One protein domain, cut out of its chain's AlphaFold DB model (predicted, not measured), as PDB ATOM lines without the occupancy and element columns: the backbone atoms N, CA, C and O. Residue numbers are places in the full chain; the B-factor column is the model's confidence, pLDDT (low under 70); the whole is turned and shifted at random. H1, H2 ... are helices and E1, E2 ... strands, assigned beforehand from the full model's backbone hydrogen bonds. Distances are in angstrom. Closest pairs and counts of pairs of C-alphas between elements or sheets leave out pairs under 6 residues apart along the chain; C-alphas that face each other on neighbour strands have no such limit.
ATOM      1  N   GLU A 207      24.787  12.775  40.618       95.44
ATOM      2  CA  GLU A 207      24.512  14.120  41.153       95.44
ATOM      3  C   GLU A 207      25.784  14.957  41.355       95.44
ATOM      4  O   GLU A 207      25.737  16.183  41.529       95.44
ATOM      5  N   ILE A 208      26.939  14.294  41.320       95.75
ATOM      6  CA  ILE A 208      28.246  14.915  41.479       95.75
ATOM      7  C   ILE A 208      28.818  15.269  40.110       95.75
ATOM      8  O   ILE A 208      29.091  16.445  39.864       95.75
ATOM      9  N   ILE A 209      28.988  14.280  39.228       96.12
ATOM     10  CA  ILE A 209      29.785  14.431  37.999       96.12
ATOM     11  C   ILE A 209      29.039  15.092  36.837       96.12
ATOM     12  O   ILE A 209      29.668  15.536  35.887       96.12
ATOM     13  N   THR A 210      27.714  15.227  36.919       96.69
ATOM     14  CA  THR A 210      26.910  15.958  35.916       96.69
ATOM     15  C   THR A 210      26.863  17.467  36.165       96.69
ATOM     16  O   THR A 210      26.165  18.204  35.472       96.69
ATOM     17  N   ARG A 211      27.607  17.959  37.163       97.44
ATOM     18  CA  ARG A 211      27.694  19.379  37.514       97.44
ATOM     19  C   ARG A 211      29.145  19.815  37.604       97.44
ATOM     20  O   ARG A 211      30.016  19.027  37.968       97.44
ATOM     21  N   CYS A 212      29.413  21.090  37.335       97.38
ATOM     22  CA  CYS A 212      30.745  21.653  37.526       97.38
ATOM     23  C   CYS A 212      31.229  21.417  38.979       97.38
ATOM     24  O   CYS A 212      30.476  21.694  39.923       97.38
ATOM     25  N   PRO A 213      32.470  20.934  39.199       96.38
ATOM     26  CA  PRO A 213      32.999  20.695  40.545       96.38
ATOM     27  C   PRO A 213      33.284  21.990  41.317       96.38
ATOM     28  O   PRO A 213      33.406  21.963  42.539       96.38
ATOM     29  N   ARG A 214      33.390  23.138  40.634       94.38
ATOM     30  CA  ARG A 214      33.616  24.438  41.280       94.38
ATOM     31  C   ARG A 214      32.335  24.897  41.979       94.38
ATOM     32  O   ARG A 214      31.296  25.031  41.329       94.38
ATOM     33  N   ILE A 215      32.437  25.143  43.287       88.75
ATOM     34  CA  ILE A 215      31.317  25.489  44.181       88.75
ATOM     35  C   ILE A 215      30.569  26.736  43.698       88.75
ATOM     36  O   ILE A 215      29.344  26.749  43.728       88.75
ATOM     37  N   ASP A 216      31.287  27.724  43.165       91.31
ATOM     38  CA  ASP A 216      30.688  28.979  42.695       91.31
ATOM     39  C   ASP A 216      30.030  28.860  41.308       91.31
ATOM     40  O   ASP A 216      29.363  29.784  40.856       91.31
ATOM     41  N   CYS A 217      30.225  27.735  40.606       95.75
ATOM     42  CA  CYS A 217      29.709  27.531  39.252       95.75
ATOM     43  C   CYS A 217      28.542  26.541  39.226       95.75
ATOM     44  O   CYS A 217      27.456  26.905  38.792       95.75
ATOM     45  N   ARG A 218      28.773  25.281  39.632       95.56
ATOM     46  CA  ARG A 218      27.789  24.166  39.692       95.56
ATOM     47  C   ARG A 218      26.878  23.955  38.463       95.56
ATOM     48  O   ARG A 218      25.930  23.174  38.547       95.56
ATOM     49  N   THR A 219      27.183  24.589  37.331       97.38
ATOM     50  CA  THR A 219      26.448  24.480  36.064       97.38
ATOM     51  C   THR A 219      26.350  23.026  35.628       97.38
ATOM     52  O   THR A 219      27.313  22.272  35.791       97.38
ATOM     53  N   GLU A 220      25.192  22.644  35.098       97.56
ATOM     54  CA  GLU A 220      24.971  21.322  34.515       97.56
ATOM     55  C   GLU A 220      25.872  21.115  33.300       97.56
ATOM     56  O   GLU A 220      26.156  22.048  32.547       97.56
ATOM     57  N   LEU A 221      26.376  19.894  33.164       97.38
ATOM     58  CA  LEU A 221      27.334  19.521  32.136       97.38
ATOM     59  C   LEU A 221      26.668  18.588  31.116       97.38
ATOM     60  O   LEU A 221      25.916  17.699  31.528       97.38
ATOM     61  N   PRO A 222      26.951  18.748  29.810       95.81
ATOM     62  CA  PRO A 222      26.479  17.825  28.781       95.81
ATOM     63  C   PRO A 222      26.943  16.391  29.062       95.81
ATOM     64  O   PRO A 222      28.112  16.158  29.377       95.81
ATOM     65  N   LEU A 223      26.029  15.421  28.982       95.19
ATOM     66  CA  LEU A 223      26.299  14.048  29.422       95.19
ATOM     67  C   LEU A 223      27.373  13.342  28.575       95.19
ATOM     68  O   LEU A 223      28.111  12.509  29.093       95.19
ATOM     69  N   ASP A 224      27.485  13.686  27.296       94.31
ATOM     70  CA  ASP A 224      28.501  13.196  26.362       94.31
ATOM     71  C   ASP A 224      29.913  13.704  26.705       94.31
ATOM     72  O   ASP A 224      30.881  12.934  26.678       94.31
ATOM     73  N   GLU A 225      30.037  14.968  27.114       95.69
ATOM     74  CA  GLU A 225      31.296  15.502  27.640       95.69
ATOM     75  C   GLU A 225      31.640  14.878  28.997       95.69
ATOM     76  O   GLU A 225      32.789  14.505  29.237       95.69
ATOM     77  N   VAL A 226      30.638  14.682  29.865       96.69
ATOM     78  CA  VAL A 226      30.820  13.988  31.148       96.69
ATOM     79  C   VAL A 226      31.270  12.547  30.916       96.69
ATOM     80  O   VAL A 226      32.184  12.103  31.602       96.69
ATOM     81  N   TYR A 227      30.692  11.825  29.952       95.75
ATOM     82  CA  TYR A 227      31.140  10.485  29.560       95.75
ATOM     83  C   TYR A 227      32.606  10.497  29.119       95.75
ATOM     84  O   TYR A 227      33.408   9.701  29.604       95.75
ATOM     85  N   SER A 228      32.978  11.433  28.246       93.88
ATOM     86  CA  SER A 228      34.350  11.549  27.741       93.88
ATOM     87  C   SER A 228      35.344  11.848  28.869       93.88
ATOM     88  O   SER A 228      36.423  11.258  28.937       93.88
ATOM     89  N   MET A 229      34.966  12.714  29.809       94.94
ATOM     90  CA  MET A 229      35.789  13.034  30.971       94.94
ATOM     91  C   MET A 229      35.886  11.874  31.964       94.94
ATOM     92  O   MET A 229      36.970  11.551  32.447       94.94
ATOM     93  N   HIS A 230      34.758  11.237  32.253       94.25
ATOM     94  CA  HIS A 230      34.650  10.223  33.285       94.25
ATOM     95  C   HIS A 230      35.181   8.857  32.826       94.25
ATOM     96  O   HIS A 230      35.952   8.225  33.543       94.25
ATOM     97  N   ILE A 231      34.780   8.402  31.639       91.69
ATOM     98  CA  ILE A 231      35.084   7.060  31.128       91.69
ATOM     99  C   ILE A 231      36.332   7.064  30.245       91.69
ATOM    100  O   ILE A 231      37.155   6.161  30.362       91.69
ATOM    101  N   LEU A 232      36.507   8.078  29.389       88.00
ATOM    102  CA  LEU A 232      37.663   8.152  28.482       88.00
ATOM    103  C   LEU A 232      38.858   8.912  29.084       88.00
ATOM    104  O   LEU A 232      39.902   9.017  28.440       88.00
ATOM    105  N   GLY A 233      38.720   9.454  30.300       88.62
ATOM    106  CA  GLY A 233      39.782  10.184  30.998       88.62
ATOM    107  C   GLY A 233      40.195  11.487  30.306       88.62
ATOM    108  O   GLY A 233      41.314  11.968  30.506       88.62
ATOM    109  N   GLN A 234      39.328  12.047  29.460       91.12
ATOM    110  CA  GLN A 234      39.604  13.281  28.731       91.12
ATOM    111  C   GLN A 234      39.375  14.512  29.620       91.12
ATOM    112  O   GLN A 234      38.644  14.484  30.607       91.12
ATOM    113  N   SER A 235      40.006  15.633  29.282       94.00
ATOM    114  CA  SER A 235      39.659  16.917  29.896       94.00
ATOM    115  C   SER A 235      38.506  17.566  29.138       94.00
ATOM    116  O   SER A 235      38.539  17.588  27.908       94.00
ATOM    117  N   MET A 236      37.576  18.190  29.851       95.38
ATOM    118  CA  MET A 236      36.526  19.032  29.264       95.38
ATOM    119  C   MET A 236      36.603  20.468  29.799       95.38
ATOM    120  O   MET A 236      37.242  20.721  30.826       95.38
ATOM    121  N   GLN A 237      35.964  21.420  29.118       96.75
ATOM    122  CA  GLN A 237      35.859  22.806  29.590       96.75
ATOM    123  C   GLN A 237      34.452  23.069  30.111       96.75
ATOM    124  O   GLN A 237      33.466  22.716  29.480       96.75
ATOM    125  N   CYS A 238      34.339  23.717  31.269       96.94
ATOM    126  CA  CYS A 238      33.025  24.100  31.769       96.94
ATOM    127  C   CYS A 238      32.388  25.169  30.859       96.94
ATOM    128  O   CYS A 238      33.011  26.218  30.675       96.94
ATOM    129  N   PRO A 239      31.136  24.998  30.391       96.38
ATOM    130  CA  PRO A 239      30.490  25.955  29.486       96.38
ATOM    131  C   PRO A 239      30.220  27.327  30.123       96.38
ATOM    132  O   PRO A 239      30.013  28.303  29.412       96.38
ATOM    133  N   ASN A 240      30.226  27.416  31.457       96.88
ATOM    134  CA  ASN A 240      29.979  28.663  32.182       96.88
ATOM    135  C   ASN A 240      31.275  29.313  32.691       96.88
ATOM    136  O   ASN A 240      31.587  30.442  32.333       96.88
ATOM    137  N   CYS A 241      32.070  28.608  33.507       95.69
ATOM    138  CA  CYS A 241      33.285  29.199  34.089       95.69
ATOM    139  C   CYS A 241      34.544  29.062  33.219       95.69
ATOM    140  O   CYS A 241      35.592  29.566  33.614       95.69
ATOM    141  N   SER A 242      34.480  28.352  32.084       94.94
ATOM    142  CA  SER A 242      35.627  28.047  31.202       94.94
ATOM    143  C   SER A 242      36.811  27.348  31.883       94.94
ATOM    144  O   SER A 242      37.884  27.227  31.303       94.94
ATOM    145  N   GLY A 243      36.654  26.900  33.130       95.19
ATOM    146  CA  GLY A 243      37.695  26.172  33.832       95.19
ATOM    147  C   GLY A 243      37.744  24.724  33.364       95.19
ATOM    148  O   GLY A 243      36.699  24.086  33.196       95.19
ATOM    149  N   THR A 244      38.954  24.182  33.250       97.44
ATOM    150  CA  THR A 244      39.169  22.787  32.860       97.44
ATOM    151  C   THR A 244      38.648  21.858  33.953       97.44
ATOM    152  O   THR A 244      38.774  22.157  35.149       97.44
ATOM    153  N   ILE A 245      38.010  20.766  33.536       97.50
ATOM    154  CA  ILE A 245      37.478  19.708  34.389       97.50
ATOM    155  C   ILE A 245      38.104  18.389  33.942       97.50
ATOM    156  O   ILE A 245      38.001  17.988  32.783       97.50
ATOM    157  N   LEU A 246      38.742  17.725  34.895       95.81
ATOM    158  CA  LEU A 246      39.202  16.344  34.831       95.81
ATOM    159  C   LEU A 246      38.435  15.548  35.889       95.81
ATOM    160  O   LEU A 246      37.899  16.128  36.839       95.81
ATOM    161  N   TYR A 247      38.457  14.219  35.803       93.81
ATOM    162  CA  TYR A 247      37.860  13.388  36.849       93.81
ATOM    163  C   TYR A 247      38.470  13.705  38.228       93.81
ATOM    164  O   TYR A 247      37.742  13.954  39.188       93.81
ATOM    165  N   GLU A 248      39.799  13.877  38.296       93.50
ATOM    166  CA  GLU A 248      40.516  14.264  39.522       93.50
ATOM    167  C   GLU A 248      40.065  15.613  40.121       93.50
ATOM    168  O   GLU A 248      40.179  15.827  41.334       93.50
ATOM    169  N   THR A 249      39.511  16.514  39.298       95.69
ATOM    170  CA  THR A 249      39.030  17.830  39.735       95.69
ATOM    171  C   THR A 249      37.888  17.695  40.742       95.69
ATOM    172  O   THR A 249      37.787  18.510  41.660       95.69
ATOM    173  N   TYR A 250      37.057  16.654  40.634       95.69
ATOM    174  CA  TYR A 250      35.985  16.389  41.597       95.69
ATOM    175  C   TYR A 250      36.533  15.991  42.970       95.69
ATOM    176  O   TYR A 250      36.052  16.491  43.989       95.69
ATOM    177  N   MET A 251      37.569  15.147  43.018       93.31
ATOM    178  CA  MET A 251      38.197  14.739  44.279       93.31
ATOM    179  C   MET A 251      38.858  15.939  44.947       93.31
ATOM    180  O   MET A 251      38.751  16.120  46.161       93.31
ATOM    181  N   LEU A 252      39.517  16.774  44.142       95.06
ATOM    182  CA  LEU A 252      40.150  18.002  44.593       95.06
ATOM    183  C   LEU A 252      39.129  18.997  45.159       95.06
ATOM    184  O   LEU A 252      39.317  19.510  46.262       95.06
ATOM    185  N   ALA A 253      38.029  19.241  44.446       95.19
ATOM    186  CA  ALA A 253      36.983  20.151  44.900       95.19
ATOM    187  C   ALA A 253      36.343  19.687  46.218       95.19
ATOM    188  O   ALA A 253      36.182  20.489  47.136       95.19
ATOM    189  N   GLN A 254      36.053  18.389  46.356       93.31
ATOM    190  CA  GLN A 254      35.533  17.821  47.603       93.31
ATOM    191  C   GLN A 254      36.532  17.923  48.764       93.31
ATOM    192  O   GLN A 254      36.129  18.154  49.906       93.31
ATOM    193  N   PHE A 255      37.832  17.750  48.493       94.69
ATOM    194  CA  PHE A 255      38.878  17.929  49.499       94.69
ATOM    195  C   PHE A 255      38.909  19.373  50.009       94.69
ATOM    196  O   PHE A 255      38.842  19.587  51.218       94.69
ATOM    197  N   ILE A 256      38.941  20.351  49.098       95.19
ATOM    198  CA  ILE A 256      38.955  21.783  49.438       95.19
ATOM    199  C   ILE A 256      37.685  22.174  50.200       95.19
ATOM    200  O   ILE A 256      37.761  22.906  51.182       95.19
ATOM    201  N   GLN A 257      36.524  21.649  49.795       93.50
ATOM    202  CA  GLN A 257      35.258  21.908  50.479       93.50
ATOM    203  C   GLN A 257      35.265  21.401  51.924       93.50
ATOM    204  O   GLN A 257      34.788  22.093  52.822       93.50
ATOM    205  N   LYS A 258      35.796  20.194  52.162       94.06
ATOM    206  CA  LYS A 258      35.856  19.617  53.511       94.06
ATOM    207  C   LYS A 258      36.924  20.279  54.378       94.06
ATOM    208  O   LYS A 258      36.724  20.429  55.581       94.06
ATOM    209  N   TYR A 259      38.050  20.651  53.779       95.69
ATOM    210  CA  TYR A 259      39.200  21.210  54.476       95.69
ATOM    211  C   TYR A 259      39.570  22.573  53.883       95.69
ATOM    212  O   TYR A 259      40.576  22.675  53.190       95.69
ATOM    213  N   PRO A 260      38.814  23.649  54.153       95.62
ATOM    214  CA  PRO A 260      39.158  24.978  53.640       95.62
ATOM    215  C   PRO A 260      40.453  25.530  54.262       95.62
ATOM    216  O   PRO A 260      41.133  26.375  53.680       95.62
ATOM    217  N   SER A 261      40.816  25.053  55.456       96.44
ATOM    218  CA  SER A 261      42.071  25.379  56.131       96.44
ATOM    219  C   SER A 261      42.476  24.274  57.104       96.44
ATOM    220  O   SER A 261      41.634  23.489  57.543       96.44
ATOM    221  N   PHE A 262      43.759  24.238  57.459       95.94
ATOM    222  CA  PHE A 262      44.285  23.415  58.546       95.94
ATOM    223  C   PHE A 262      44.840  24.317  59.638       95.94
ATOM    224  O   PHE A 262      45.556  25.277  59.348       95.94
ATOM    225  N   LYS A 263      44.508  23.987  60.886       94.25
ATOM    226  CA  LYS A 263      44.936  24.718  62.075       94.25
ATOM    227  C   LYS A 263      45.710  23.779  62.983       94.25
ATOM    228  O   LYS A 263      45.228  22.686  63.266       94.25
ATOM    229  N   VAL A 264      46.892  24.200  63.412       92.31
ATOM    230  CA  VAL A 264      47.723  23.460  64.369       92.31
ATOM    231  C   VAL A 264      48.225  24.426  65.426       92.31
ATOM    232  O   VAL A 264      48.793  25.474  65.115       92.31
ATOM    233  N   GLU A 265      48.027  24.060  66.684       91.69
ATOM    234  CA  GLU A 265      48.597  24.787  67.808       91.69
ATOM    235  C   GLU A 265      50.086  24.459  67.930       91.69
ATOM    236  O   GLU A 265      50.495  23.303  67.964       91.69
ATOM    237  N   CYS A 266      50.933  25.482  67.996       87.88
ATOM    238  CA  CYS A 266      52.367  25.301  68.168       87.88
ATOM    239  C   CYS A 266      52.956  26.380  69.083       87.88
ATOM    240  O   CYS A 266      52.288  27.327  69.482       87.88
ATOM    241  N   THR A 267      54.227  26.235  69.459       84.56
ATOM    242  CA  THR A 267      54.908  27.212  70.322       84.56
ATOM    243  C   THR A 267      56.014  27.930  69.561       84.56
ATOM    244  O   THR A 267      57.024  27.318  69.216       84.56
ATOM    245  N   LEU A 268      55.886  29.242  69.367       85.38
ATOM    246  CA  LEU A 268      56.929  30.084  68.783       85.38
ATOM    247  C   LEU A 268      57.537  30.977  69.869       85.38
ATOM    248  O   LEU A 268      56.837  31.742  70.526       85.38
ATOM    249  N   ARG A 269      58.857  30.883  70.084       85.56
ATOM    250  CA  ARG A 269      59.579  31.656  71.123       85.56
ATOM    251  C   ARG A 269      58.922  31.555  72.516       85.56
ATOM    252  O   ARG A 269      58.793  32.556  73.215       85.56
ATOM    253  N   ARG A 270      58.516  30.338  72.911       83.88
ATOM    254  CA  ARG A 270      57.814  30.023  74.178       83.88
ATOM    255  C   ARG A 270      56.421  30.656  74.329       83.88
ATOM    256  O   ARG A 270      55.886  30.660  75.431       83.88
ATOM    257  N   LYS A 271      55.827  31.171  73.248       87.56
ATOM    258  CA  LYS A 271      54.435  31.635  73.220       87.56
ATOM    259  C   LYS A 271      53.581  30.683  72.379       87.56
ATOM    260  O   LYS A 271      54.051  30.276  71.314       87.56
ATOM    261  N   PRO A 272      52.366  30.330  72.827       89.38
ATOM    262  CA  PRO A 272      51.430  29.576  72.003       89.38
ATOM    263  C   PRO A 272      51.017  30.415  70.788       89.38
ATOM    264  O   PRO A 272      50.760  31.614  70.911       89.38
ATOM    265  N   VAL A 273      51.001  29.790  69.616       90.94
ATOM    266  CA  VAL A 273      50.595  30.369  68.334       90.94
ATOM    267  C   VAL A 273      49.766  29.333  67.581       90.94
ATOM    268  O   VAL A 273      50.155  28.170  67.496       90.94
ATOM    269  N   GLU A 274      48.647  29.758  67.000       92.06
ATOM    270  CA  GLU A 274      47.875  28.944  66.061       92.06
ATOM    271  C   GLU A 274      48.427  29.163  64.648       92.06
ATOM    272  O   GLU A 274      48.384  30.269  64.106       92.06
ATOM    273  N   LEU A 275      48.985  28.110  64.058       91.69
ATOM    274  CA  LEU A 275      49.417  28.115  62.670       91.69
ATOM    275  C   LEU A 275      48.222  27.745  61.788       91.69
ATOM    276  O   LEU A 275      47.689  26.643  61.904       91.69
ATOM    277  N   VAL A 276      47.830  28.651  60.893       94.38
ATOM    278  CA  VAL A 276      46.679  28.468  60.003       94.38
ATOM    279  C   VAL A 276      47.151  28.447  58.557       94.38
ATOM    280  O   VAL A 276      47.629  29.452  58.044       94.38
ATOM    281  N   VAL A 277      46.982  27.313  57.878       95.44
ATOM    282  CA  VAL A 277      47.266  27.182  56.443       95.44
ATOM    283  C   VAL A 277      45.952  27.124  55.678       95.44
ATOM    284  O   VAL A 277      45.179  26.177  55.826       95.44
ATOM    285  N   ILE A 278      45.711  28.130  54.840       95.62
ATOM    286  CA  ILE A 278      44.541  28.196  53.958       95.62
ATOM    287  C   ILE A 278      44.769  27.302  52.737       95.62
ATOM    288  O   ILE A 278      45.837  27.355  52.114       95.62
ATOM    289  N   MET A 279      43.778  26.479  52.382       95.94
ATOM    290  CA  MET A 279      43.858  25.675  51.164       95.94
ATOM    291  C   MET A 279      43.650  26.557  49.924       95.94
ATOM    292  O   MET A 279      42.745  27.394  49.917       95.94
ATOM    293  N   PRO A 280      44.459  26.382  48.863       95.94
ATOM    294  CA  PRO A 280      44.195  27.018  47.579       95.94
ATOM    295  C   PRO A 280      42.809  26.652  47.032       95.94
ATOM    296  O   PRO A 280      42.288  25.568  47.299       95.94
ATOM    297  N   ALA A 281      42.241  27.524  46.202       94.19
ATOM    298  CA  ALA A 281      41.075  27.175  45.398       94.19
ATOM    299  C   ALA A 281      41.425  26.110  44.340       94.19
ATOM    300  O   ALA A 281      42.599  25.843  44.063       94.19
ATOM    301  N   VAL A 282      40.398  25.522  43.714       95.50
ATOM    302  CA  VAL A 282      40.579  24.604  42.579       95.50
ATOM    303  C   VAL A 282      41.297  25.355  41.446       95.50
ATOM    304  O   VAL A 282      40.754  26.351  40.960       95.50
ATOM    305  N   PRO A 283      42.481  24.902  40.993       95.50
ATOM    306  CA  PRO A 283      43.211  25.570  39.923       95.50
ATOM    307  C   PRO A 283      42.421  25.627  38.599       95.50
ATOM    308  O   PRO A 283      41.542  24.788  38.359       95.50
ATOM    309  N   PRO A 284      42.741  26.572  37.695       94.06
ATOM    310  CA  PRO A 284      42.093  26.658  36.384       94.06
ATOM    311  C   PRO A 284      42.230  25.383  35.540       94.06
ATOM    312  O   PRO A 284      41.279  25.005  34.862       94.06
ATOM    313  N   ASP A 285      43.373  24.696  35.635       94.88
ATOM    314  CA  ASP A 285      43.646  23.435  34.933       94.88
ATOM    315  C   ASP A 285      43.022  22.199  35.609       94.88
ATOM    316  O   ASP A 285      43.026  21.115  35.030       94.88
ATOM    317  N   GLY A 286      42.481  22.354  36.823       93.44
ATOM    318  CA  GLY A 286      41.788  21.304  37.566       93.44
ATOM    319  C   GLY A 286      42.674  20.189  38.137       93.44
ATOM    320  O   GLY A 286      42.115  19.196  38.605       93.44
ATOM    321  N   LYS A 287      44.011  20.326  38.121       94.69
ATOM    322  CA  LYS A 287      44.956  19.243  38.465       94.69
ATOM    323  C   LYS A 287      45.411  19.249  39.923       94.69
ATOM    324  O   LYS A 287      45.727  20.301  40.492       94.69
ATOM    325  N   TRP A 288      45.606  18.059  40.504       93.88
ATOM    326  CA  TRP A 288      46.249  17.919  41.818       93.88
ATOM    327  C   TRP A 288      47.691  18.442  41.834       93.88
ATOM    328  O   TRP A 288      48.133  18.968  42.852       93.88
ATOM    329  N   SER A 289      48.454  18.287  40.746       95.19
ATOM    330  CA  SER A 289      49.859  18.729  40.674       95.19
ATOM    331  C   SER A 289      50.001  20.244  40.855       95.19
ATOM    332  O   SER A 289      50.823  20.708  41.654       95.19
ATOM    333  N   THR A 290      49.156  21.011  40.170       96.31
ATOM    334  CA  THR A 290      49.100  22.472  40.269       96.31
ATOM    335  C   THR A 290      48.631  22.898  41.655       96.31
ATOM    336  O   THR A 290      49.277  23.727  42.298       96.31
ATOM    337  N   PHE A 291      47.587  22.252  42.185       96.38
ATOM    338  CA  PHE A 291      47.112  22.498  43.548       96.38
ATOM    339  C   PHE A 291      48.204  22.276  44.605       96.38
ATOM    340  O   PHE A 291      48.419  23.135  45.458       96.38
ATOM    341  N   LEU A 292      48.927  21.154  44.545       95.50
ATOM    342  CA  LEU A 292      49.990  20.840  45.504       95.50
ATOM    343  C   LEU A 292      51.141  21.851  45.452       95.50
ATOM    344  O   LEU A 292      51.743  22.146  46.486       95.50
ATOM    345  N   THR A 293      51.433  22.391  44.269       96.62
ATOM    346  CA  THR A 293      52.431  23.453  44.104       96.62
ATOM    347  C   THR A 293      51.980  24.725  44.819       96.62
ATOM    348  O   THR A 293      52.722  25.247  45.647       96.62
ATOM    349  N   LEU A 294      50.737  25.167  44.597       96.94
ATOM    350  CA  LEU A 294      50.162  26.334  45.277       96.94
ATOM    351  C   LEU A 294      50.089  26.140  46.799       96.94
ATOM    352  O   LEU A 294      50.454  27.025  47.568       96.94
ATOM    353  N   LEU A 295      49.682  24.953  47.247       96.25
ATOM    354  CA  LEU A 295      49.612  24.603  48.662       96.25
ATOM    355  C   LEU A 295      50.992  24.653  49.329       96.25
ATOM    356  O   LEU A 295      51.123  25.128  50.456       96.25
ATOM    357  N   LYS A 296      52.040  24.201  48.631       95.19
ATOM    358  CA  LYS A 296      53.418  24.304  49.118       95.19
ATOM    359  C   LYS A 296      53.834  25.762  49.314       95.19
ATOM    360  O   LYS A 296      54.498  26.053  50.308       95.19
ATOM    361  N   GLU A 297      53.438  26.662  48.416       95.88
ATOM    362  CA  GLU A 297      53.694  28.098  48.569       95.88
ATOM    363  C   GLU A 297      52.910  28.707  49.742       95.88
ATOM    364  O   GLU A 297      53.502  29.433  50.540       95.88
ATOM    365  N   ASN A 298      51.647  28.320  49.953       95.19
ATOM    366  CA  ASN A 298      50.883  28.742  51.137       95.19
ATOM    367  C   ASN A 298      51.549  28.282  52.444       95.19
ATOM    368  O   ASN A 298      51.711  29.069  53.374       95.19
ATOM    369  N   ILE A 299      52.008  27.026  52.513       94.25
ATOM    370  CA  ILE A 299      52.734  26.511  53.688       94.25
ATOM    371  C   ILE A 299      54.041  27.286  53.901       94.25
ATOM    372  O   ILE A 299      54.388  27.598  55.039       94.25
ATOM    373  N   LYS A 300      54.786  27.604  52.832       93.94
ATOM    374  CA  LYS A 300      56.018  28.405  52.928       93.94
ATOM    375  C   LYS A 300      55.748  29.819  53.440       93.94
ATOM    376  O   LYS A 300      56.540  30.309  54.239       93.94
ATOM    377  N   ALA A 301      54.656  30.452  53.012       94.31
ATOM    378  CA  ALA A 301      54.271  31.787  53.465       94.31
ATOM    379  C   ALA A 301      53.914  31.816  54.963       94.31
ATOM    380  O   ALA A 301      54.249  32.770  55.662       94.31
ATOM    381  N   GLU A 302      53.295  30.747  55.471       92.50
ATOM    382  CA  GLU A 302      52.923  30.613  56.885       92.50
ATOM    383  C   GLU A 302      54.067  30.081  57.769       92.50
ATOM    384  O   GLU A 302      54.065  30.283  58.985       92.50
ATOM    385  N   ALA A 303      55.099  29.468  57.177       90.88
ATOM    386  CA  ALA A 303      56.225  28.874  57.899       90.88
ATOM    387  C   ALA A 303      56.929  29.785  58.919       90.88
ATOM    388  O   ALA A 303      57.229  29.297  60.011       90.88
ATOM    389  N   PRO A 304      57.158  31.088  58.654       92.12
ATOM    390  CA  PRO A 304      57.770  31.987  59.632       92.12
ATOM    391  C   PRO A 304      56.939  32.207  60.908       92.12
ATOM    392  O   PRO A 304      57.482  32.686  61.905       92.12
ATOM    393  N   LYS A 305      55.636  31.885  60.889       90.38
ATOM    394  CA  LYS A 305      54.714  32.077  62.021       90.38
ATOM    395  C   LYS A 305      54.637  30.859  62.948       90.38
ATOM    396  O   LYS A 305      54.119  30.980  64.054       90.38
ATOM    397  N   GLY A 306      55.153  29.704  62.526       88.12
ATOM    398  CA  GLY A 306      55.106  28.452  63.281       88.12
ATOM    399  C   GLY A 306      56.468  27.990  63.796       88.12
ATOM    400  O   GLY A 306      57.524  28.453  63.366       88.12
ATOM    401  N   SER A 307      56.459  27.032  64.725       90.62
ATOM    402  CA  SER A 307      57.672  26.289  65.087       90.62
ATOM    403  C   SER A 307      58.010  25.241  64.019       90.62
ATOM    404  O   SER A 307      57.143  24.827  63.250       90.62
ATOM    405  N   LYS A 308      59.260  24.751  63.986       89.44
ATOM    406  CA  LYS A 308      59.661  23.665  63.068       89.44
ATOM    407  C   LYS A 308      58.764  22.430  63.231       89.44
ATOM    408  O   LYS A 308      58.334  21.863  62.233       89.44
ATOM    409  N   THR A 309      58.466  22.054  64.475       89.69
ATOM    410  CA  THR A 309      57.586  20.925  64.801       89.69
ATOM    411  C   THR A 309      56.145  21.187  64.371       89.69
ATOM    412  O   THR A 309      55.555  20.324  63.738       89.69
ATOM    413  N   GLY A 310      55.606  22.387  64.621       90.19
ATOM    414  CA  GLY A 310      54.239  22.732  64.209       90.19
ATOM    415  C   GLY A 310      54.063  22.731  62.689       90.19
ATOM    416  O   GLY A 310      53.048  22.280  62.173       90.19
ATOM    417  N   ILE A 311      55.085  23.169  61.950       91.75
ATOM    418  CA  ILE A 311      55.082  23.111  60.485       91.75
ATOM    419  C   ILE A 311      55.135  21.670  59.965       91.75
ATOM    420  O   ILE A 311      54.471  21.354  58.978       91.75
ATOM    421  N   GLU A 312      55.911  20.801  60.609       91.81
ATOM    422  CA  GLU A 312      55.956  19.382  60.249       91.81
ATOM    423  C   GLU A 312      54.620  18.686  60.539       91.81
ATOM    424  O   GLU A 312      54.095  17.970  59.689       91.81
ATOM    425  N   GLU A 313      54.012  18.978  61.686       92.81
ATOM    426  CA  GLU A 313      52.700  18.462  62.069       92.81
ATOM    427  C   GLU A 313      51.599  18.890  61.091       92.81
ATOM    428  O   GLU A 313      50.822  18.048  60.630       92.81
ATOM    429  N   VAL A 314      51.567  20.167  60.683       93.06
ATOM    430  CA  VAL A 314      50.643  20.640  59.636       93.06
ATOM    431  C   VAL A 314      50.841  19.859  58.339       93.06
ATOM    432  O   VAL A 314      49.862  19.434  57.726       93.06
ATOM    433  N   ARG A 315      52.088  19.638  57.906       92.25
ATOM    434  CA  ARG A 315      52.365  18.890  56.669       92.25
ATOM    435  C   ARG A 315      51.866  17.456  56.744       92.25
ATOM    436  O   ARG A 315      51.204  17.017  55.807       92.25
ATOM    437  N   LEU A 316      52.160  16.748  57.831       92.50
ATOM    438  CA  LEU A 316      51.715  15.368  58.023       92.50
ATOM    439  C   LEU A 316      50.187  15.280  58.075       92.50
ATOM    440  O   LEU A 316      49.600  14.416  57.424       92.50
ATOM    441  N   THR A 317      49.541  16.222  58.764       93.38
ATOM    442  CA  THR A 317      48.076  16.304  58.855       93.38
ATOM    443  C   THR A 317      47.444  16.523  57.481       93.38
ATOM    444  O   THR A 317      46.525  15.799  57.091       93.38
ATOM    445  N   ILE A 318      47.975  17.468  56.701       94.38
ATOM    446  CA  ILE A 318      47.519  17.737  55.332       94.38
ATOM    447  C   ILE A 318      47.739  16.515  54.431       94.38
ATOM    448  O   ILE A 318      46.834  16.115  53.702       94.38
ATOM    449  N   GLN A 319      48.919  15.891  54.476       91.25
ATOM    450  CA  GLN A 319      49.229  14.709  53.663       91.25
ATOM    451  C   GLN A 319      48.284  13.542  53.967       91.25
ATOM    452  O   GLN A 319      47.769  12.907  53.041       91.25
ATOM    453  N   ALA A 320      48.017  13.284  55.250       91.44
ATOM    454  CA  ALA A 320      47.064  12.267  55.677       91.44
ATOM    455  C   ALA A 320      45.644  12.573  55.170       91.44
ATOM    456  O   ALA A 320      44.958  11.666  54.699       91.44
ATOM    457  N   ALA A 321      45.231  13.846  55.195       93.44
ATOM    458  CA  ALA A 321      43.917  14.283  54.726       93.44
ATOM    459  C   ALA A 321      43.756  14.231  53.195       93.44
ATOM    460  O   ALA A 321      42.664  13.934  52.714       93.44
ATOM    461  N   ILE A 322      44.821  14.466  52.418       91.88
ATOM    462  CA  ILE A 322      44.794  14.400  50.942       91.88
ATOM    463  C   ILE A 322      44.654  12.957  50.444       91.88
ATOM    464  O   ILE A 322      43.951  12.699  49.464       91.88
ATOM    465  N   LYS A 323      45.321  12.006  51.109       87.38
ATOM    466  CA  LYS A 323      45.412  10.604  50.673       87.38
ATOM    467  C   LYS A 323      44.062   9.958  50.292       87.38
ATOM    468  O   LYS A 323      44.002   9.398  49.198       87.38
ATOM    469  N   PRO A 324      42.985  10.021  51.103       86.25
ATOM    470  CA  PRO A 324      41.707   9.391  50.753       86.25
ATOM    471  C   PRO A 324      40.983  10.050  49.571       86.25
ATOM    472  O   PRO A 324      40.145   9.403  48.954       86.25
ATOM    473  N   TYR A 325      41.289  11.309  49.245       89.50
ATOM    474  CA  TYR A 325      40.682  12.010  48.113       89.50
ATOM    475  C   TYR A 325      41.430  11.723  46.822       89.50
ATOM    476  O   TYR A 325      40.813  11.415  45.814       89.50
ATOM    477  N   ARG A 326      42.764  11.758  46.856       83.38
ATOM    478  CA  ARG A 326      43.590  11.567  45.657       83.38
ATOM    479  C   ARG A 326      43.394  10.200  44.990       83.38
ATOM    480  O   ARG A 326      43.534  10.101  43.780       83.38
ATOM    481  N   PHE A 327      43.099   9.171  45.781       75.12
ATOM    482  CA  PHE A 327      42.937   7.788  45.312       75.12
ATOM    483  C   PHE A 327      41.516   7.247  45.536       75.12
ATOM    484  O   PHE A 327      41.312   6.036  45.524       75.12
ATOM    485  N   GLY A 328      40.556   8.123  45.835       78.75
ATOM    486  CA  GLY A 328      39.179   7.743  46.138       78.75
ATOM    487  C   GLY A 328      38.218   8.044  44.993       78.75
ATOM    488  O   GLY A 328      38.529   8.810  44.086       78.75
TER     489      GLY A 328
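What this domain is: This is residues 207 to 328 of the 666 residues of an uncharacterized protein of Thraustotheca clavata (UniProt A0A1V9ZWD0). The domain is a rod with a head of loops and short H1, residues 207 to 246, at one end and, at the other, a two-stranded antiparallel ribbon, E1 and E2, with the helical hairpin H3 and H4 packed along it. H2 lies in the middle, between head and ribbon. The printed part has 122 residues with named elements in the order H1 H2 E1 E2 H3 H4, class mixed, helices and strands. It is only just loose, close to compact, with a radius of gyration of the C-alphas of 16.9 A, and spans 58 by 25 by 22 A.

How they stand to each other: H1, residues 223 to 230, is close to but not clearly touching H2, residues 247 to 258: the closest C-alphas, of His 230 and Tyr 247, are 5.7 A apart. Between them, residues 236 to 237 pair antiparallel with 244 to 245. E1, residues 261 to 268, bends by 58 degrees at residue 265 and forms a hairpin with E2, residues 271 to 278; N 262 and O 277 are 2.9 A apart, within hydrogen-bond range. H3, residues 288 to 305, comes closest to E2 at the C-alphas of Ile 299 and Val 277, 6.2 A. H4, residues 308 to 326, comes closest to E1 at those of Gly 310 and Cys 266, 5.1 A. H3 and H4, a helical hairpin, only just touch, with 3 pairs of C-alphas within 8 A, the closest those of Ala 303 and Ile 311, 6.4 A, at a shallow tilt of 19 degrees, opposite ways. H4 touches H2 with residues 322 to 326 alone, closest at the C-alphas of Tyr 325 and Met 251, 5.3 A. Every O i to N i+4 pair is within hydrogen-bond range in H1, but 7 of 8 in H2, 12 of 14 in H3 and 13 of 15 in H4.

Where its parts are: H1 begins at C-alpha 223, (26.299, 14.048, 29.422). From first to last C-alpha H2 measures 17.9 A, E1 20.1 A, E2 21.9 A, H3 26.1 A and H4 26.6 A. H4 ends at C-alpha 326, (43.590, 11.567, 45.657).

The domain as a whole: The C-alphas of Asp 224 and Arg 270 are the two farthest apart, 58.6 A. The link from H1 to H2 is long, 16 residues. The printed part has no cut, and no printed residue is under 70 in pLDDT.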